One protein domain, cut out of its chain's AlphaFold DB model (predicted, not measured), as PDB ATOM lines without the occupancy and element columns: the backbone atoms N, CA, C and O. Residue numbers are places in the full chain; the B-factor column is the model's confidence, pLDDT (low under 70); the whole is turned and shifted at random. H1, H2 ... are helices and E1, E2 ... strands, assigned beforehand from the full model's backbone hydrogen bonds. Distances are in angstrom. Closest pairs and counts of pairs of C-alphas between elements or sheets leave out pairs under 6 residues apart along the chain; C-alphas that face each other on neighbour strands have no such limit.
ATOM      1  N   ALA A 191      60.933  38.697  -7.714       54.72
ATOM      2  CA  ALA A 191      62.335  39.109  -7.759       54.72
ATOM      3  C   ALA A 191      63.025  38.737  -9.083       54.72
ATOM      4  O   ALA A 191      63.786  39.542  -9.624       54.72
ATOM      5  N   ASP A 192      62.700  37.555  -9.615       53.50
ATOM      6  CA  ASP A 192      63.235  37.025 -10.877       53.50
ATOM      7  C   ASP A 192      62.550  37.647 -12.100       53.50
ATOM      8  O   ASP A 192      63.153  37.804 -13.158       53.50
ATOM      9  N   LEU A 193      61.279  38.028 -11.950       54.53
ATOM     10  CA  LEU A 193      60.491  38.688 -12.990       54.53
ATOM     11  C   LEU A 193      60.847  40.167 -13.195       54.53
ATOM     12  O   LEU A 193      60.382  40.790 -14.150       54.53
ATOM     13  N   ILE A 194      61.647  40.739 -12.299       56.75
ATOM     14  CA  ILE A 194      62.079  42.128 -12.382       56.75
ATOM     15  C   ILE A 194      63.288  42.217 -13.305       56.75
ATOM     16  O   ILE A 194      64.420  41.907 -12.918       56.75
ATOM     17  N   GLN A 195      63.040  42.688 -14.525       57.88
ATOM     18  CA  GLN A 195      64.100  43.054 -15.454       57.88
ATOM     19  C   GLN A 195      64.772  44.360 -14.994       57.88
ATOM     20  O   GLN A 195      64.067  45.281 -14.566       57.88
ATOM     21  N   PRO A 196      66.112  44.460 -15.087       55.03
ATOM     22  CA  PRO A 196      66.900  45.574 -14.550       55.03
ATOM     23  C   PRO A 196      66.548  46.948 -15.138       55.03
ATOM     24  O   PRO A 196      66.768  47.957 -14.476       55.03
ATOM     25  N   GLU A 197      65.953  47.002 -16.330       56.91
ATOM     26  CA  GLU A 197      65.578  48.260 -16.999       56.91
ATOM     27  C   GLU A 197      64.092  48.613 -16.851       56.91
ATOM     28  O   GLU A 197      63.633  49.644 -17.344       56.91
ATOM     29  N   SER A 198      63.317  47.773 -16.158       63.84
ATOM     30  CA  SER A 198      61.870  47.942 -16.099       63.84
ATOM     31  C   SER A 198      61.417  48.861 -14.957       63.84
ATOM     32  O   SER A 198      61.770  48.687 -13.786       63.84
ATOM     33  N   LYS A 199      60.602  49.865 -15.287       69.62
ATOM     34  CA  LYS A 199      59.985  50.792 -14.339       69.62
ATOM     35  C   LYS A 199      58.829  50.099 -13.625       69.62
ATOM     36  O   LYS A 199      57.794  49.800 -14.218       69.62
ATOM     37  N   MET A 200      58.983  49.877 -12.324       72.69
ATOM     38  CA  MET A 200      57.936  49.262 -11.511       72.69
ATOM     39  C   MET A 200      56.896  50.284 -11.068       72.69
ATOM     40  O   MET A 200      57.222  51.357 -10.554       72.69
ATOM     41  N   VAL A 201      55.626  49.927 -11.235       75.94
ATOM     42  CA  VAL A 201      54.493  50.775 -10.876       75.94
ATOM     43  C   VAL A 201      53.567  50.007  -9.956       75.94
ATOM     44  O   VAL A 201      52.918  49.044 -10.357       75.94
ATOM     45  N   PHE A 202      53.468  50.463  -8.713       79.25
ATOM     46  CA  PHE A 202      52.475  49.953  -7.778       79.25
ATOM     47  C   PHE A 202      51.181  50.733  -7.952       79.25
ATOM     48  O   PHE A 202      51.128  51.939  -7.691       79.25
ATOM     49  N   LEU A 203      50.151  50.030  -8.415       82.62
ATOM     50  CA  LEU A 203      48.859  50.593  -8.768       82.62
ATOM     51  C   LEU A 203      47.790  50.140  -7.772       82.62
ATOM     52  O   LEU A 203      47.488  48.953  -7.648       82.62
ATOM     53  N   ASP A 204      47.166  51.103  -7.106       84.81
ATOM     54  CA  ASP A 204      45.921  50.883  -6.381       84.81
ATOM     55  C   ASP A 204      44.756  50.870  -7.381       84.81
ATOM     56  O   ASP A 204      44.253  51.914  -7.807       84.81
ATOM     57  N   GLY A 205      44.357  49.660  -7.770       84.25
ATOM     58  CA  GLY A 205      43.256  49.353  -8.679       84.25
ATOM     59  C   GLY A 205      41.897  49.249  -7.984       84.25
ATOM     60  O   GLY A 205      41.006  48.557  -8.483       84.25
ATOM     61  N   THR A 206      41.716  49.861  -6.810       83.88
ATOM     62  CA  THR A 206      40.411  49.900  -6.134       83.88
ATOM     63  C   THR A 206      39.430  50.768  -6.919       83.88
ATOM     64  O   THR A 206      39.617  51.976  -7.033       83.88
ATOM     65  N   VAL A 207      38.349  50.161  -7.421       82.69
ATOM     66  CA  VAL A 207      37.277  50.864  -8.143       82.69
ATOM     67  C   VAL A 207      35.971  50.732  -7.362       82.69
ATOM     68  O   VAL A 207      35.381  49.653  -7.290       82.69
ATOM     69  N   ARG A 208      35.517  51.833  -6.753       82.44
ATOM     70  CA  ARG A 208      34.195  51.945  -6.117       82.44
ATOM     71  C   ARG A 208      33.769  53.404  -5.984       82.44
ATOM     72  O   ARG A 208      34.606  54.304  -5.938       82.44
ATOM     73  N   LEU A 209      32.466  53.624  -5.840       80.94
ATOM     74  CA  LEU A 209      31.909  54.946  -5.569       80.94
ATOM     75  C   LEU A 209      32.431  55.499  -4.235       80.94
ATOM     76  O   LEU A 209      32.444  54.782  -3.226       80.94
ATOM     77  N   GLY A 210      32.829  56.775  -4.231       70.81
ATOM     78  CA  GLY A 210      33.330  57.464  -3.037       70.81
ATOM     79  C   GLY A 210      34.629  56.866  -2.492       70.81
ATOM     80  O   GLY A 210      34.877  56.931  -1.289       70.81
ATOM     81  N   TYR A 211      35.415  56.194  -3.341       72.56
ATOM     82  CA  TYR A 211      36.788  55.862  -2.992       72.56
ATOM     83  C   TYR A 211      37.649  57.101  -3.164       72.56
ATOM     84  O   TYR A 211      37.995  57.471  -4.284       72.56
ATOM     85  N   GLU A 212      38.007  57.718  -2.047       64.25
ATOM     86  CA  GLU A 212      39.153  58.607  -2.018       64.25
ATOM     87  C   GLU A 212      40.366  57.777  -1.600       64.25
ATOM     88  O   GLU A 212      40.349  57.174  -0.518       64.25
ATOM     89  N   PRO A 213      41.410  57.688  -2.441       61.03
ATOM     90  CA  PRO A 213      42.660  57.107  -1.998       61.03
ATOM     91  C   PRO A 213      43.149  57.954  -0.828       61.03
ATOM     92  O   PRO A 213      43.417  59.144  -0.975       61.03
ATOM     93  N   PHE A 214      43.210  57.345   0.355       53.44
ATOM     94  CA  PHE A 214      43.649  58.023   1.567       53.44
ATOM     95  C   PHE A 214      44.985  58.726   1.276       53.44
ATOM     96  O   PHE A 214      45.899  58.086   0.760       53.44
ATOM     97  N   LEU A 215      45.110  60.026   1.573       43.19
ATOM     98  CA  LEU A 215      46.276  60.854   1.204       43.19
ATOM     99  C   LEU A 215      47.623  60.260   1.669       43.19
ATOM    100  O   LEU A 215      48.641  60.453   1.017       43.19
ATOM    101  N   MET A 216      47.644  59.454   2.741       38.38
ATOM    102  CA  MET A 216      48.856  58.731   3.170       38.38
ATOM    103  C   MET A 216      49.215  57.505   2.305       38.38
ATOM    104  O   MET A 216      50.309  56.955   2.452       38.38
ATOM    105  N   ARG A 217      48.323  57.036   1.429       46.25
ATOM    106  CA  ARG A 217      48.548  55.927   0.487       46.25
ATOM    107  C   ARG A 217      49.039  56.428  -0.876       46.25
ATOM    108  O   ARG A 217      49.779  55.701  -1.530       46.25
ATOM    109  N   GLN A 218      48.746  57.679  -1.249       46.44
ATOM    110  CA  GLN A 218      49.420  58.381  -2.348       46.44
ATOM    111  C   GLN A 218      50.806  58.848  -1.892       46.44
ATOM    112  O   GLN A 218      51.041  60.001  -1.549       46.44
ATOM    113  N   SER A 219      51.753  57.921  -1.846       50.94
ATOM    114  CA  SER A 219      53.163  58.306  -1.835       50.94
ATOM    115  C   SER A 219      53.644  58.492  -3.272       50.94
ATOM    116  O   SER A 219      53.023  57.966  -4.194       50.94
ATOM    117  N   ARG A 220      54.803  59.134  -3.470       52.22
ATOM    118  CA  ARG A 220      55.517  59.175  -4.767       52.22
ATOM    119  C   ARG A 220      55.667  57.786  -5.422       52.22
ATOM    120  O   ARG A 220      55.907  57.690  -6.617       52.22
ATOM    121  N   PHE A 221      55.516  56.732  -4.618       57.84
ATOM    122  CA  PHE A 221      55.719  55.328  -4.926       57.84
ATOM    123  C   PHE A 221      54.412  54.540  -5.154       57.84
ATOM    124  O   PHE A 221      54.468  53.359  -5.451       57.84
ATOM    125  N   VAL A 222      53.215  55.106  -4.997       69.94
ATOM    126  CA  VAL A 222      51.971  54.352  -5.257       69.94
ATOM    127  C   VAL A 222      51.023  55.231  -6.049       69.94
ATOM    128  O   VAL A 222      50.583  56.274  -5.569       69.94
ATOM    129  N   SER A 223      50.702  54.790  -7.261       76.75
ATOM    130  CA  SER A 223      49.722  55.453  -8.108       76.75
ATOM    131  C   SER A 223      48.337  54.882  -7.819       76.75
ATOM    132  O   SER A 223      48.190  53.683  -7.605       76.75
ATOM    133  N   SER A 224      47.310  55.728  -7.784       81.81
ATOM    134  CA  SER A 224      45.930  55.284  -7.584       81.81
ATOM    135  C   SER A 224      45.124  55.503  -8.848       81.81
ATOM    136  O   SER A 224      45.063  56.626  -9.347       81.81
ATOM    137  N   LEU A 225      44.461  54.444  -9.319       82.19
ATOM    138  CA  LEU A 225      43.632  54.479 -10.520       82.19
ATOM    139  C   LEU A 225      42.523  55.534 -10.375       82.19
ATOM    140  O   LEU A 225      42.416  56.459 -11.175       82.19
ATOM    141  N   MET A 226      41.762  55.462  -9.280       80.31
ATOM    142  CA  MET A 226      40.713  56.438  -8.969       80.31
ATOM    143  C   MET A 226      41.271  57.815  -8.607       80.31
ATOM    144  O   MET A 226      40.624  58.815  -8.888       80.31
ATOM    145  N   GLY A 227      42.468  57.898  -8.018       75.00
ATOM    146  CA  GLY A 227      43.096  59.185  -7.710       75.00
ATOM    147  C   GLY A 227      43.424  60.015  -8.954       75.00
ATOM    148  O   GLY A 227      43.313  61.235  -8.908       75.00
ATOM    149  N   VAL A 228      43.793  59.359 -10.056       73.56
ATOM    150  CA  VAL A 228      44.120  60.016 -11.334       73.56
ATOM    151  C   VAL A 228      42.866  60.253 -12.181       73.56
ATOM    152  O   VAL A 228      42.748  61.279 -12.843       73.56
ATOM    153  N   VAL A 229      41.917  59.316 -12.149       74.31
ATOM    154  CA  VAL A 229      40.783  59.282 -13.086       74.31
ATOM    155  C   VAL A 229      39.488  59.879 -12.503       74.31
ATOM    156  O   VAL A 229      38.537  60.128 -13.244       74.31
ATOM    157  N   SER A 230      39.432  60.177 -11.198       68.12
ATOM    158  CA  SER A 230      38.228  60.685 -10.506       68.12
ATOM    159  C   SER A 230      37.597  61.931 -11.134       68.12
ATOM    160  O   SER A 230      36.386  62.101 -11.030       68.12
ATOM    161  N   SER A 231      38.380  62.781 -11.803       65.19
ATOM    162  CA  SER A 231      37.889  63.986 -12.486       65.19
ATOM    163  C   SER A 231      37.340  63.732 -13.894       65.19
ATOM    164  O   SER A 231      36.638  64.587 -14.430       65.19
ATOM    165  N   ARG A 232      37.657  62.582 -14.505       63.34
ATOM    166  CA  ARG A 232      37.315  62.248 -15.901       63.34
ATOM    167  C   ARG A 232      36.219  61.197 -16.043       63.34
ATOM    168  O   ARG A 232      35.655  61.072 -17.124       63.34
ATOM    169  N   VAL A 233      35.930  60.433 -14.992       65.69
ATOM    170  CA  VAL A 233      34.934  59.356 -15.048       65.69
ATOM    171  C   VAL A 233      33.658  59.755 -14.328       65.69
ATOM    172  O   VAL A 233      33.669  60.117 -13.152       65.69
ATOM    173  N   ASP A 234      32.537  59.627 -15.037       63.84
ATOM    174  CA  ASP A 234      31.204  59.839 -14.489       63.84
ATOM    175  C   ASP A 234      30.922  58.828 -13.368       63.84
ATOM    176  O   ASP A 234      30.582  57.662 -13.591       63.84
ATOM    177  N   GLY A 235      31.008  59.293 -12.120       61.62
ATOM    178  CA  GLY A 235      30.770  58.480 -10.925       61.62
ATOM    179  C   GLY A 235      29.349  57.912 -10.806       61.62
ATOM    180  O   GLY A 235      29.091  57.113  -9.911       61.62
ATOM    181  N   ARG A 236      28.420  58.272 -11.704       59.53
ATOM    182  CA  ARG A 236      27.015  57.823 -11.687       59.53
ATOM    183  C   ARG A 236      26.854  56.314 -11.886       59.53
ATOM    184  O   ARG A 236      25.858  55.754 -11.439       59.53
ATOM    185  N   CYS A 237      27.827  55.662 -12.518       69.56
ATOM    186  CA  CYS A 237      27.775  54.228 -12.803       69.56
ATOM    187  C   CYS A 237      28.537  53.363 -11.783       69.56
ATOM    188  O   CYS A 237      28.437  52.134 -11.826       69.56
ATOM    189  N   LEU A 238      29.275  53.990 -10.858       80.25
ATOM    190  CA  LEU A 238      30.051  53.287  -9.841       80.25
ATOM    191  C   LEU A 238      29.162  52.827  -8.682       80.25
ATOM    192  O   LEU A 238      28.313  53.554  -8.168       80.25
ATOM    193  N   GLN A 239      29.404  51.611  -8.213       83.19
ATOM    194  CA  GLN A 239      28.691  50.998  -7.102       83.19
ATOM    195  C   GLN A 239      29.368  51.280  -5.763       83.19
ATOM    196  O   GLN A 239      30.590  51.424  -5.652       83.19
ATOM    197  N   ARG A 240      28.560  51.287  -4.697       80.00
ATOM    198  CA  ARG A 240      29.072  51.310  -3.322       80.00
ATOM    199  C   ARG A 240      29.713  49.961  -2.988       80.00
ATOM    200  O   ARG A 240      29.015  48.992  -2.693       80.00
ATOM    201  N   GLY A 241      31.040  49.932  -3.002       76.12
ATOM    202  CA  GLY A 241      31.851  48.776  -2.624       76.12
ATOM    203  C   GLY A 241      32.364  47.967  -3.814       76.12
ATOM    204  O   GLY A 241      31.674  47.756  -4.807       76.12
ATOM    205  N   GLU A 242      33.581  47.460  -3.662       80.56
ATOM    206  CA  GLU A 242      34.356  46.799  -4.716       80.56
ATOM    207  C   GLU A 242      33.692  45.518  -5.259       80.56
ATOM    208  O   GLU A 242      33.631  45.294  -6.464       80.56
ATOM    209  N   ILE A 243      33.108  44.688  -4.386       80.31
ATOM    210  CA  ILE A 243      32.416  43.456  -4.813       80.31
ATOM    211  C   ILE A 243      31.144  43.767  -5.595       80.31
ATOM    212  O   ILE A 243      30.808  43.058  -6.544       80.31
ATOM    213  N   ARG A 244      30.413  44.811  -5.189       82.56
ATOM    214  CA  ARG A 244      29.203  45.223  -5.905       82.56
ATOM    215  C   ARG A 244      29.557  45.794  -7.268       82.56
ATOM    216  O   ARG A 244      28.840  45.503  -8.215       82.56
ATOM    217  N   GLN A 245      30.674  46.519  -7.364       83.81
ATOM    218  CA  GLN A 245      31.202  47.003  -8.635       83.81
ATOM    219  C   GLN A 245      31.466  45.838  -9.591       83.81
ATOM    220  O   GLN A 245      30.905  45.809 -10.677       83.81
ATOM    221  N   VAL A 246      32.217  44.828  -9.149       83.06
ATOM    222  CA  VAL A 246      32.571  43.664  -9.980       83.06
ATOM    223  C   VAL A 246      31.359  42.866 -10.468       83.06
ATOM    224  O   VAL A 246      31.404  42.316 -11.568       83.06
ATOM    225  N   ARG A 247      30.282  42.810  -9.673       82.81
ATOM    226  CA  ARG A 247      29.026  42.122 -10.021       82.81
ATOM    227  C   ARG A 247      28.058  42.971 -10.849       82.81
ATOM    228  O   ARG A 247      27.036  42.448 -11.290       82.81
ATOM    229  N   ALA A 248      28.317  44.266 -11.017       84.06
ATOM    230  CA  ALA A 248      27.447  45.134 -11.795       84.06
ATOM    231  C   ALA A 248      27.524  44.787 -13.288       84.06
ATOM    232  O   ALA A 248      28.586  44.454 -13.817       84.06
ATOM    233  N   LYS A 249      26.390  44.897 -13.988       81.44
ATOM    234  CA  LYS A 249      26.352  44.754 -15.450       81.44
ATOM    235  C   LYS A 249      27.153  45.893 -16.093       81.44
ATOM    236  O   LYS A 249      27.000  47.041 -15.686       81.44
ATOM    237  N   GLY A 250      28.003  45.570 -17.071       81.06
ATOM    238  CA  GLY A 250      28.887  46.543 -17.729       81.06
ATOM    239  C   GLY A 250      30.106  46.958 -16.895       81.06
ATOM    240  O   GLY A 250      30.767  47.940 -17.223       81.06
ATOM    241  N   CYS A 251      30.421  46.236 -15.810       82.50
ATOM    242  CA  CYS A 251      31.616  46.507 -15.009       82.50
ATOM    243  C   CYS A 251      32.905  46.423 -15.839       82.50
ATOM    244  O   CYS A 251      33.832  47.187 -15.588       82.50
ATOM    245  N   ASP A 252      32.984  45.499 -16.795       84.88
ATOM    246  CA  ASP A 252      34.207  45.286 -17.573       84.88
ATOM    247  C   ASP A 252      34.479  46.461 -18.511       84.88
ATOM    248  O   ASP A 252      35.596  46.971 -18.524       84.88
ATOM    249  N   ASP A 253      33.445  46.981 -19.179       85.88
ATOM    250  CA  ASP A 253      33.546  48.182 -20.016       85.88
ATOM    251  C   ASP A 253      33.928  49.417 -19.191       85.88
ATOM    252  O   ASP A 253      34.752  50.229 -19.611       85.88
ATOM    253  N   GLN A 254      33.383  49.536 -17.976       84.88
ATOM    254  CA  GLN A 254      33.743  50.617 -17.057       84.88
ATOM    255  C   GLN A 254      35.198  50.518 -16.601       84.88
ATOM    256  O   GLN A 254      35.917  51.510 -16.655       84.88
ATOM    257  N   ILE A 255      35.651  49.338 -16.165       87.00
ATOM    258  CA  ILE A 255      37.047  49.148 -15.751       87.00
ATOM    259  C   ILE A 255      37.974  49.391 -16.940       87.00
ATOM    260  O   ILE A 255      38.988  50.059 -16.773       87.00
ATOM    261  N   LYS A 256      37.609  48.930 -18.139       88.12
ATOM    262  CA  LYS A 256      38.363  49.188 -19.367       88.12
ATOM    263  C   LYS A 256      38.497  50.684 -19.644       88.12
ATOM    264  O   LYS A 256      39.609  51.150 -19.858       88.12
ATOM    265  N   SER A 257      37.399  51.438 -19.571       87.50
ATOM    266  CA  SER A 257      37.404  52.895 -19.751       87.50
ATOM    267  C   SER A 257      38.253  53.608 -18.694       87.50
ATOM    268  O   SER A 257      39.034  54.493 -19.036       87.50
ATOM    269  N   ILE A 258      38.164  53.196 -17.425       87.81
ATOM    270  CA  ILE A 258      38.963  53.777 -16.337       87.81
ATOM    271  C   ILE A 258      40.454  53.473 -16.535       87.81
ATOM    272  O   ILE A 258      41.286  54.363 -16.378       87.81
ATOM    273  N   VAL A 259      40.806  52.230 -16.877       88.56
ATOM    274  CA  VAL A 259      42.199  51.827 -17.132       88.56
ATOM    275  C   VAL A 259      42.753  52.565 -18.344       88.56
ATOM    276  O   VAL A 259      43.864  53.075 -18.274       88.56
ATOM    277  N   GLN A 260      41.974  52.698 -19.416       88.25
ATOM    278  CA  GLN A 260      42.374  53.467 -20.589       88.25
ATOM    279  C   GLN A 260      42.625  54.939 -20.234       88.25
ATOM    280  O   GLN A 260      43.701  55.454 -20.513       88.25
ATOM    281  N   ALA A 261      41.701  55.583 -19.515       86.25
ATOM    282  CA  ALA A 261      41.873  56.964 -19.070       86.25
ATOM    283  C   ALA A 261      43.097  57.149 -18.153       86.25
ATOM    284  O   ALA A 261      43.738  58.198 -18.180       86.25
ATOM    285  N   TYR A 262      43.423  56.143 -17.335       86.69
ATOM    286  CA  TYR A 262      44.635  56.146 -16.521       86.69
ATOM    287  C   TYR A 262      45.899  56.075 -17.384       86.69
ATOM    288  O   TYR A 262      46.828  56.849 -17.161       86.69
ATOM    289  N   LEU A 263      45.925  55.168 -18.364       86.00
ATOM    290  CA  LEU A 263      47.055  54.988 -19.276       86.00
ATOM    291  C   LEU A 263      47.282  56.222 -20.159       86.00
ATOM    292  O   LEU A 263      48.426  56.620 -20.338       86.00
ATOM    293  N   ASP A 264      46.221  56.895 -20.607       84.50
ATOM    294  CA  ASP A 264      46.319  58.156 -21.361       84.50
ATOM    295  C   ASP A 264      46.977  59.286 -20.544       84.50
ATOM    296  O   ASP A 264      47.553  60.224 -21.095       84.50
ATOM    297  N   CYS A 265      46.874  59.225 -19.214       80.00
ATOM    298  CA  CYS A 265      47.522  60.160 -18.295       80.00
ATOM    299  C   CYS A 265      48.882  59.660 -17.785       80.00
ATOM    300  O   CYS A 265      49.559  60.390 -17.054       80.00
ATOM    301  N   TRP A 266      49.278  58.429 -18.115       78.56
ATOM    302  CA  TRP A 266      50.505  57.825 -17.621       78.56
ATOM    303  C   TRP A 266      51.707  58.284 -18.465       78.56
ATOM    304  O   TRP A 266      51.745  58.034 -19.664       78.56
ATOM    305  N   PRO A 267      52.726  58.926 -17.865       67.75
ATOM    306  CA  PRO A 267      53.868  59.466 -18.608       67.75
ATOM    307  C   PRO A 267      54.976  58.431 -18.879       67.75
ATOM    308  O   PRO A 267      56.085  58.814 -19.243       67.75
ATOM    309  N   GLY A 268      54.758  57.147 -18.578       67.00
ATOM    310  CA  GLY A 268      55.777  56.103 -18.707       67.00
ATOM    311  C   GLY A 268      55.634  55.290 -19.987       67.00
ATOM    312  O   GLY A 268      54.524  55.084 -20.468       67.00
ATOM    313  N   ASP A 269      56.765  54.800 -20.486       65.69
ATOM    314  CA  ASP A 269      56.821  54.004 -21.708       65.69
ATOM    315  C   ASP A 269      56.212  52.607 -21.514       65.69
ATOM    316  O   ASP A 269      56.345  51.997 -20.444       65.69
ATOM    317  N   VAL A 270      55.541  52.103 -22.552       63.81
ATOM    318  CA  VAL A 270      54.762  50.851 -22.502       63.81
ATOM    319  C   VAL A 270      55.669  49.639 -22.333       63.81
ATOM    320  O   VAL A 270      55.398  48.766 -21.509       63.81
ATOM    321  N   GLU A 271      56.777  49.613 -23.072       62.34
ATOM    322  CA  GLU A 271      57.665  48.450 -23.183       62.34
ATOM    323  C   GLU A 271      58.542  48.232 -21.940       62.34
ATOM    324  O   GLU A 271      59.017  47.125 -21.707       62.34
ATOM    325  N   SER A 272      58.708  49.258 -21.097       67.44
ATOM    326  CA  SER A 272      59.546  49.189 -19.893       67.44
ATOM    327  C   SER A 272      58.755  49.117 -18.587       67.44
ATOM    328  O   SER A 272      59.361  48.970 -17.531       67.44
ATOM    329  N   SER A 273      57.422  49.216 -18.592       74.19
ATOM    330  CA  SER A 273      56.653  49.362 -17.346       74.19
ATOM    331  C   SER A 273      56.030  48.047 -16.858       74.19
ATOM    332  O   SER A 273      55.217  47.437 -17.550       74.19
ATOM    333  N   VAL A 274      56.338  47.655 -15.616       80.25
ATOM    334  CA  VAL A 274      55.712  46.506 -14.934       80.25
ATOM    335  C   VAL A 274      54.723  46.993 -13.884       80.25
ATOM    336  O   VAL A 274      55.092  47.704 -12.946       80.25
ATOM    337  N   PHE A 275      53.462  46.579 -14.010       81.19
ATOM    338  CA  PHE A 275      52.388  46.994 -13.111       81.19
ATOM    339  C   PHE A 275      52.109  45.953 -12.029       81.19
ATOM    340  O   PHE A 275      51.682  44.832 -12.302       81.19
ATOM    341  N   PHE A 276      52.252  46.356 -10.773       82.12
ATOM    342  CA  PHE A 276      51.849  45.582  -9.609       82.12
ATOM    343  C   PHE A 276      50.564  46.155  -9.033       82.12
ATOM    344  O   PHE A 276      50.563  47.204  -8.389       82.12
ATOM    345  N   VAL A 277      49.453  45.466  -9.273       84.50
ATOM    346  CA  VAL A 277      48.122  45.977  -8.952       84.50
ATOM    347  C   VAL A 277      47.602  45.339  -7.678       84.50
ATOM    348  O   VAL A 277      47.573  44.117  -7.549       84.50
ATOM    349  N   PHE A 278      47.131  46.158  -6.750       83.31
ATOM    350  CA  PHE A 278      46.404  45.719  -5.562       83.31
ATOM    351  C   PHE A 278      45.090  46.491  -5.441       83.31
ATOM    352  O   PHE A 278      44.906  47.523  -6.080       83.31
ATOM    353  N   SER A 279      44.158  46.002  -4.633       81.25
ATOM    354  CA  SER A 279      42.918  46.720  -4.321       81.25
ATOM    355  C   SER A 279      42.480  46.477  -2.879       81.25
ATOM    356  O   SER A 279      43.037  45.624  -2.193       81.25
ATOM    357  N   GLU A 280      41.499  47.228  -2.380       78.06
ATOM    358  CA  GLU A 280      41.039  47.162  -0.984       78.06
ATOM    359  C   GLU A 280      40.712  45.725  -0.528       78.06
ATOM    360  O   GLU A 280      41.194  45.269   0.507       78.06
ATOM    361  N   ASN A 281      39.951  44.979  -1.329       72.75
ATOM    362  CA  ASN A 281      39.565  43.592  -1.064       72.75
ATOM    363  C   ASN A 281      40.202  42.592  -2.046       72.75
ATOM    364  O   ASN A 281      39.974  41.389  -1.905       72.75
ATOM    365  N   GLY A 282      40.996  43.059  -3.013       73.38
ATOM    366  CA  GLY A 282      41.682  42.222  -4.002       73.38
ATOM    367  C   GLY A 282      40.787  41.666  -5.111       73.38
ATOM    368  O   GLY A 282      41.135  40.648  -5.700       73.38
ATOM    369  N   VAL A 283      39.611  42.261  -5.341       80.69
ATOM    370  CA  VAL A 283      38.620  41.795  -6.324       80.69
ATOM    371  C   VAL A 283      38.731  42.595  -7.621       80.69
ATOM    372  O   VAL A 283      38.794  42.008  -8.698       80.69
ATOM    373  N   THR A 284      38.786  43.928  -7.548       85.06
ATOM    374  CA  THR A 284      38.978  44.767  -8.740       85.06
ATOM    375  C   THR A 284      40.394  44.676  -9.284       85.06
ATOM    376  O   THR A 284      40.561  44.811 -10.491       85.06
ATOM    377  N   SER A 285      41.399  44.387  -8.447       86.62
ATOM    378  CA  SER A 285      42.784  44.217  -8.903       86.62
ATOM    379  C   SER A 285      42.920  43.127  -9.970       86.62
ATOM    380  O   SER A 285      43.626  43.333 -10.952       86.62
ATOM    381  N   VAL A 286      42.170  42.026  -9.847       85.50
ATOM    382  CA  VAL A 286      42.119  40.940 -10.842       85.50
ATOM    383  C   VAL A 286      41.668  41.476 -12.203       85.50
ATOM    384  O   VAL A 286      42.364  41.332 -13.206       85.50
ATOM    385  N   LYS A 287      40.523  42.173 -12.233       87.12
ATOM    386  CA  LYS A 287      39.964  42.740 -13.468       87.12
ATOM    387  C   LYS A 287      40.872  43.806 -14.072       87.12
ATOM    388  O   LYS A 287      41.081  43.814 -15.279       87.12
ATOM    389  N   VAL A 288      41.449  44.678 -13.246       88.19
ATOM    390  CA  VAL A 288      42.387  45.715 -13.701       88.19
ATOM    391  C   VAL A 288      43.630  45.089 -14.335       88.19
ATOM    392  O   VAL A 288      44.045  45.533 -15.401       88.19
ATOM    393  N   VAL A 289      44.192  44.025 -13.750       88.62
ATOM    394  CA  VAL A 289      45.341  43.321 -14.347       88.62
ATOM    395  C   VAL A 289      44.969  42.658 -15.665       88.62
ATOM    396  O   VAL A 289      45.726  42.771 -16.625       88.62
ATOM    397  N   SER A 290      43.802  42.016 -15.740       87.75
ATOM    398  CA  SER A 290      43.303  41.456 -16.999       87.75
ATOM    399  C   SER A 290      43.199  42.523 -18.094       87.75
ATOM    400  O   SER A 290      43.605  42.277 -19.227       87.75
ATOM    401  N   MET A 291      42.707  43.722 -17.758       89.94
ATOM    402  CA  MET A 291      42.602  44.828 -18.714       89.94
ATOM    403  C   MET A 291      43.977  45.355 -19.130       89.94
ATOM    404  O   MET A 291      44.228  45.494 -20.323       89.94
ATOM    405  N   LEU A 292      44.897  45.571 -18.187       87.94
ATOM    406  CA  LEU A 292      46.271  45.994 -18.496       87.94
ATOM    407  C   LEU A 292      46.976  45.005 -19.436       87.94
ATOM    408  O   LEU A 292      47.578  45.427 -20.421       87.94
ATOM    409  N   ARG A 293      46.823  43.695 -19.198       86.56
ATOM    410  CA  ARG A 293      47.353  42.649 -20.089       86.56
ATOM    411  C   ARG A 293      46.719  42.689 -21.475       86.56
ATOM    412  O   ARG A 293      47.425  42.532 -22.463       86.56
ATOM    413  N   SER A 294      45.411  42.945 -21.564       86.19
ATOM    414  CA  SER A 294      44.732  43.095 -22.860       86.19
ATOM    415  C   SER A 294      45.223  44.308 -23.661       86.19
ATOM    416  O   SER A 294      45.155  44.295 -24.885       86.19
ATOM    417  N   PHE A 295      45.760  45.326 -22.981       85.44
ATOM    418  CA  PHE A 295      46.396  46.495 -23.592       85.44
ATOM    419  C   PHE A 295      47.896  46.303 -23.880       85.44
ATOM    420  O   PHE A 295      48.543  47.241 -24.330       85.44
ATOM    421  N   GLY A 296      48.456  45.112 -23.636       83.44
ATOM    422  CA  GLY A 296      49.863  44.798 -23.911       83.44
ATOM    423  C   GLY A 296      50.833  45.089 -22.762       83.44
ATOM    424  O   GLY A 296      52.034  44.908 -22.933       83.44
ATOM    425  N   TYR A 297      50.345  45.492 -21.584       84.31
ATOM    426  CA  TYR A 297      51.200  45.752 -20.426       84.31
ATOM    427  C   TYR A 297      51.467  44.494 -19.607       84.31
ATOM    428  O   TYR A 297      50.593  43.649 -19.377       84.31
ATOM    429  N   LEU A 298      52.676  44.425 -19.063       83.12
ATOM    430  CA  LEU A 298      53.084  43.362 -18.168       83.12
ATOM    431  C   LEU A 298      52.591  43.689 -16.749       83.12
ATOM    432  O   LEU A 298      53.100  44.581 -16.072       83.12
ATOM    433  N   ALA A 299      51.528  43.002 -16.322       84.38
ATOM    434  CA  ALA A 299      50.824  43.304 -15.077       84.38
ATOM    435  C   ALA A 299      50.605  42.068 -14.192       84.38
ATOM    436  O   ALA A 299      50.300  40.965 -14.669       84.38
ATOM    437  N   TYR A 300      50.699  42.274 -12.878       82.25
ATOM    438  CA  TYR A 300      50.613  41.246 -11.846       82.25
ATOM    439  C   TYR A 300      49.682  41.645 -10.709       82.25
ATOM    440  O   TYR A 300      49.690  42.778 -10.232       82.25
ATOM    441  N   ASP A 301      48.892  40.675 -10.246       80.25
ATOM    442  CA  ASP A 301      47.890  40.890  -9.207       80.25
ATOM    443  C   ASP A 301      48.431  40.557  -7.809       80.25
ATOM    444  O   ASP A 301      48.597  39.398  -7.411       80.25
ATOM    445  N   LEU A 302      48.637  41.608  -7.022       74.00
ATOM    446  CA  LEU A 302      48.953  41.546  -5.603       74.00
ATOM    447  C   LEU A 302      47.703  41.355  -4.729       74.00
ATOM    448  O   LEU A 302      47.834  40.998  -3.567       74.00
ATOM    449  N   GLY A 303      46.484  41.475  -5.232       74.81
ATOM    450  CA  GLY A 303      45.272  41.218  -4.451       74.81
ATOM    451  C   GLY A 303      44.993  42.265  -3.378       74.81
ATOM    452  O   GLY A 303      45.161  43.457  -3.609       74.81
ATOM    453  N   ALA A 304      44.502  41.817  -2.217       74.88
ATOM    454  CA  ALA A 304      44.049  42.717  -1.162       74.88
ATOM    455  C   ALA A 304      45.208  43.519  -0.552       74.88
ATOM    456  O   ALA A 304      46.269  42.958  -0.261       74.88
ATOM    457  N   SER A 305      44.978  44.808  -0.314       70.50
ATOM    458  CA  SER A 305      45.947  45.691   0.331       70.50
ATOM    459  C   SER A 305      46.214  45.278   1.787       70.50
ATOM    460  O   SER A 305      45.323  44.837   2.512       70.50
ATOM    461  N   SER A 306      47.471  45.408   2.202       61.50
ATOM    462  CA  SER A 306      48.069  44.871   3.428       61.50
ATOM    463  C   SER A 306      48.925  45.897   4.195       61.50
ATOM    464  O   SER A 306      49.736  45.515   5.048       61.50
ATOM    465  N   ASP A 307      48.748  47.189   3.891       59.59
ATOM    466  CA  ASP A 307      49.458  48.372   4.423       59.59
ATOM    467  C   ASP A 307      50.979  48.403   4.183       59.59
ATOM    468  O   ASP A 307      51.645  49.397   4.473       59.59
ATOM    469  N   ASN A 308      51.542  47.344   3.604       63.19
ATOM    470  CA  ASN A 308      52.973  47.183   3.368       63.19
ATOM    471  C   ASN A 308      53.369  47.440   1.900       63.19
ATOM    472  O   ASN A 308      54.531  47.259   1.547       63.19
ATOM    473  N   GLU A 309      52.443  47.869   1.034       66.44
ATOM    474  CA  GLU A 309      52.726  48.100  -0.395       66.44
ATOM    475  C   GLU A 309      53.762  49.212  -0.607       66.44
ATOM    476  O   GLU A 309      54.586  49.136  -1.513       66.44
ATOM    477  N   ARG A 310      53.768  50.220   0.276       63.50
ATOM    478  CA  ARG A 310      54.752  51.313   0.257       63.50
ATOM    479  C   ARG A 310      56.170  50.820   0.547       63.50
ATOM    480  O   ARG A 310      57.101  51.276  -0.104       63.50
ATOM    481  N   LEU A 311      56.314  49.901   1.505       63.53
ATOM    482  CA  LEU A 311      57.603  49.286   1.839       63.53
ATOM    483  C   LEU A 311      58.096  48.426   0.679       63.53
ATOM    484  O   LEU A 311      59.257  48.522   0.300       63.53
ATOM    485  N   LEU A 312      57.191  47.646   0.079       65.19
ATOM    486  CA  LEU A 312      57.517  46.795  -1.056       65.19
ATOM    487  C   LEU A 312      57.991  47.623  -2.261       65.19
ATOM    488  O   LEU A 312      59.001  47.273  -2.861       65.19
ATOM    489  N   ASN A 313      57.334  48.747  -2.580       65.88
ATOM    490  CA  ASN A 313      57.795  49.575  -3.695       65.88
ATOM    491  C   ASN A 313      59.081  50.353  -3.397       65.88
ATOM    492  O   ASN A 313      59.951  50.430  -4.259       65.88
ATOM    493  N   ALA A 314      59.210  50.945  -2.205       63.66
ATOM    494  CA  ALA A 314      60.430  51.668  -1.839       63.66
ATOM    495  C   ALA A 314      61.656  50.759  -1.991       63.66
ATOM    496  O   ALA A 314      62.638  51.139  -2.622       63.66
ATOM    497  N   TYR A 315      61.518  49.521  -1.523       64.62
ATOM    498  CA  TYR A 315      62.539  48.498  -1.637       64.62
ATOM    499  C   TYR A 315      62.859  48.112  -3.089       64.62
ATOM    500  O   TYR A 315      64.019  48.097  -3.487       64.62
ATOM    501  N   PHE A 316      61.848  47.844  -3.917       65.62
ATOM    502  CA  PHE A 316      62.084  47.508  -5.325       65.62
ATOM    503  C   PHE A 316      62.656  48.673  -6.141       65.62
ATOM    504  O   PHE A 316      63.449  48.457  -7.054       65.62
ATOM    505  N   THR A 317      62.289  49.907  -5.795       64.38
ATOM    506  CA  THR A 317      62.864  51.115  -6.397       64.38
ATOM    507  C   THR A 317      64.349  51.226  -6.055       64.38
ATOM    508  O   THR A 317      65.162  51.470  -6.941       64.38
ATOM    509  N   GLU A 318      64.710  51.007  -4.790       64.75
ATOM    510  CA  GLU A 318      66.101  50.999  -4.335       64.75
ATOM    511  C   GLU A 318      66.909  49.885  -5.010       64.75
ATOM    512  O   GLU A 318      67.988  50.141  -5.540       64.75
ATOM    513  N   LEU A 319      66.349  48.679  -5.106       63.75
ATOM    514  CA  LEU A 319      66.983  47.548  -5.781       63.75
ATOM    515  C   LEU A 319      67.233  47.818  -7.273       63.75
ATOM    516  O   LEU A 319      68.304  47.493  -7.784       63.75
ATOM    517  N   ASN A 320      66.286  48.455  -7.966       63.28
ATOM    518  CA  ASN A 320      66.479  48.879  -9.353       63.28
ATOM    519  C   ASN A 320      67.576  49.941  -9.490       63.28
ATOM    520  O   ASN A 320      68.383  49.851 -10.410       63.28
ATOM    521  N   ILE A 321      67.637  50.922  -8.582       64.06
ATOM    522  CA  ILE A 321      68.702  51.935  -8.587       64.06
ATOM    523  C   ILE A 321      70.066  51.269  -8.375       64.06
ATOM    524  O   ILE A 321      71.007  51.554  -9.108       64.06
ATOM    525  N   LEU A 322      70.170  50.336  -7.426       61.31
ATOM    526  CA  LEU A 322      71.414  49.618  -7.148       61.31
ATOM    527  C   LEU A 322      71.878  48.766  -8.341       61.31
ATOM    528  O   LEU A 322      73.065  48.796  -8.673       61.31
ATOM    529  N   ARG A 323      70.959  48.072  -9.032       62.34
ATOM    530  CA  ARG A 323      71.263  47.356 -10.286       62.34
ATOM    531  C   ARG A 323      71.688  48.309 -11.407       62.34
ATOM    532  O   ARG A 323      72.686  48.062 -12.075       62.34
ATOM    533  N   ALA A 324      70.979  49.425 -11.588       58.91
ATOM    534  CA  ALA A 324      71.307  50.429 -12.605       58.91
ATOM    535  C   ALA A 324      72.682  51.080 -12.365       58.91
ATOM    536  O   ALA A 324      73.386  51.426 -13.309       58.91
ATOM    537  N   CYS A 325      73.092  51.207 -11.103       60.34
ATOM    538  CA  CYS A 325      74.422  51.670 -10.718       60.34
ATOM    539  C   CYS A 325      75.511  50.579 -10.805       60.34
ATOM    540  O   CYS A 325      76.660  50.855 -10.459       60.34
ATOM    541  N   GLY A 326      75.185  49.351 -11.233       55.34
ATOM    542  CA  GLY A 326      76.134  48.236 -11.338       55.34
ATOM    543  C   GLY A 326      76.685  47.752  -9.991       55.34
ATOM    544  O   GLY A 326      77.758  47.146  -9.941       55.34
TER     545      GLY A 326
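Overview. This is residues 191 to 326 of the 328 residues of an uncharacterized protein of Schaalia odontolytica (UniProt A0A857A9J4). A small slab of three parallel strands, E1, E2 and E3, is held between two helices that run along it, H4 on one face and H5 on the other. H3 packs on H4 on the side away from the sheet, H1 and the end of a long link lie beside E1, and H2 lies toward one end of the long axis, with the last turns of H5 at the other. The printed part has 136 residues with five named helices and three named strands, in the order E1 H1 H2 H3 E2 H4 E3 H5; the sheet runs E1 E2 E3, all parallel, and the class is mixed, helices and strands. The whole is compact, with a radius of gyration of the C-alphas of 14.7 A, yet elongated in outline, with spans of 50 by 29 by 24 A.

Along the chain. The sheet is made of E1, residues 199 to 204, 16.2 A from first to last C-alpha; E2, residues 273 to 279, 19.1 A; and E3, residues 298 to 304, 19.3 A. E1 begins at C-alpha 199 at (59.985, 50.792, -14.339). H4 is residues 284 to 294, 15.3 A long, and H5 is residues 309 to 324, 22.4 A long, ending at C-alpha 324 at (71.307, 50.429, -12.605). H3, residues 251 to 264, measures 19.8 A and begins at C-alpha 251 at (31.616, 46.507, -15.009). The two short helices are H1, residues 225 to 229, and H2, residues 242 to 247.

Arrangement. E2 is the inner strand, and E1 and E3 are the edge strands. E1 and E2 are parallel at 19 degrees, with N 203 and O 276 at 2.9 A and N 276 and O 201 at 2.8 A, within hydrogen-bond range. E2 and E3 are also parallel at 19 degrees, with N 277 and O 300 at 2.9 A and N 302 and O 277 at 2.8 A. H4 is on the sheet at a height of 7.8 A, over E2 and E3; it runs along the strands, at 6 degrees to E2 on the local plane. The closest C-alphas of H4 and E3 are those of Val 289 and Ala 299, 5.5 A apart. H5 is on the opposite face at a height of 9.0 A, over E1 and only just over E2, where 3 of its C-alphas fall; it runs along the strands, at 4 degrees to E1 on the local plane. Its closest C-alphas to E1 are those of Asn 313 and Phe 202, 6.7 A apart. With helices on both faces of the sheet, this is an arrangement of three layers. E2, H4, E3 form a strand-helix-strand unit, two parallel neighbour strands with a helix between, whose crossover is right-handed; E1, H1 H2 H3, E2 form another such unit. H3, not on the sheet, touches H4 at a steep tilt of 64 degrees, the same way, closest at the C-alphas of Lys 256 and Met 291, 6.1 A. With residues 258 to 262 alone H3 touches H1, closest at Tyr 262 and Val 229, C-alphas 6.0 A apart. H1 only grazes the sheet, with its residues 225 to 227. H2 is not on the sheet and only just touches H4, with 3 pairs of C-alphas within 8 A, the closest those of Glu 242 and Thr 284 at 6.5 A. H5 touches no helix. In H1, H2, H3, H4 and H5 every O i to N i+4 pair is within hydrogen-bond range.

Size, cuts and confidence. The two C-alphas farthest apart are those of Lys 249 and Gly 326, 50.1 A. The printed part has no cut. The links E1 to H1, of 20 residues, and H1 to H2, of 12 residues, are long; residues 223 to 224 of the former pair in parallel with residues 203 to 204 of E1. The mean pLDDT of the printed part is 73.3, and 55 residues are under 70: residues 191 to 199, 212 to 222, 230 to 237, 267 to 272 and 306 to 326, the last including H5.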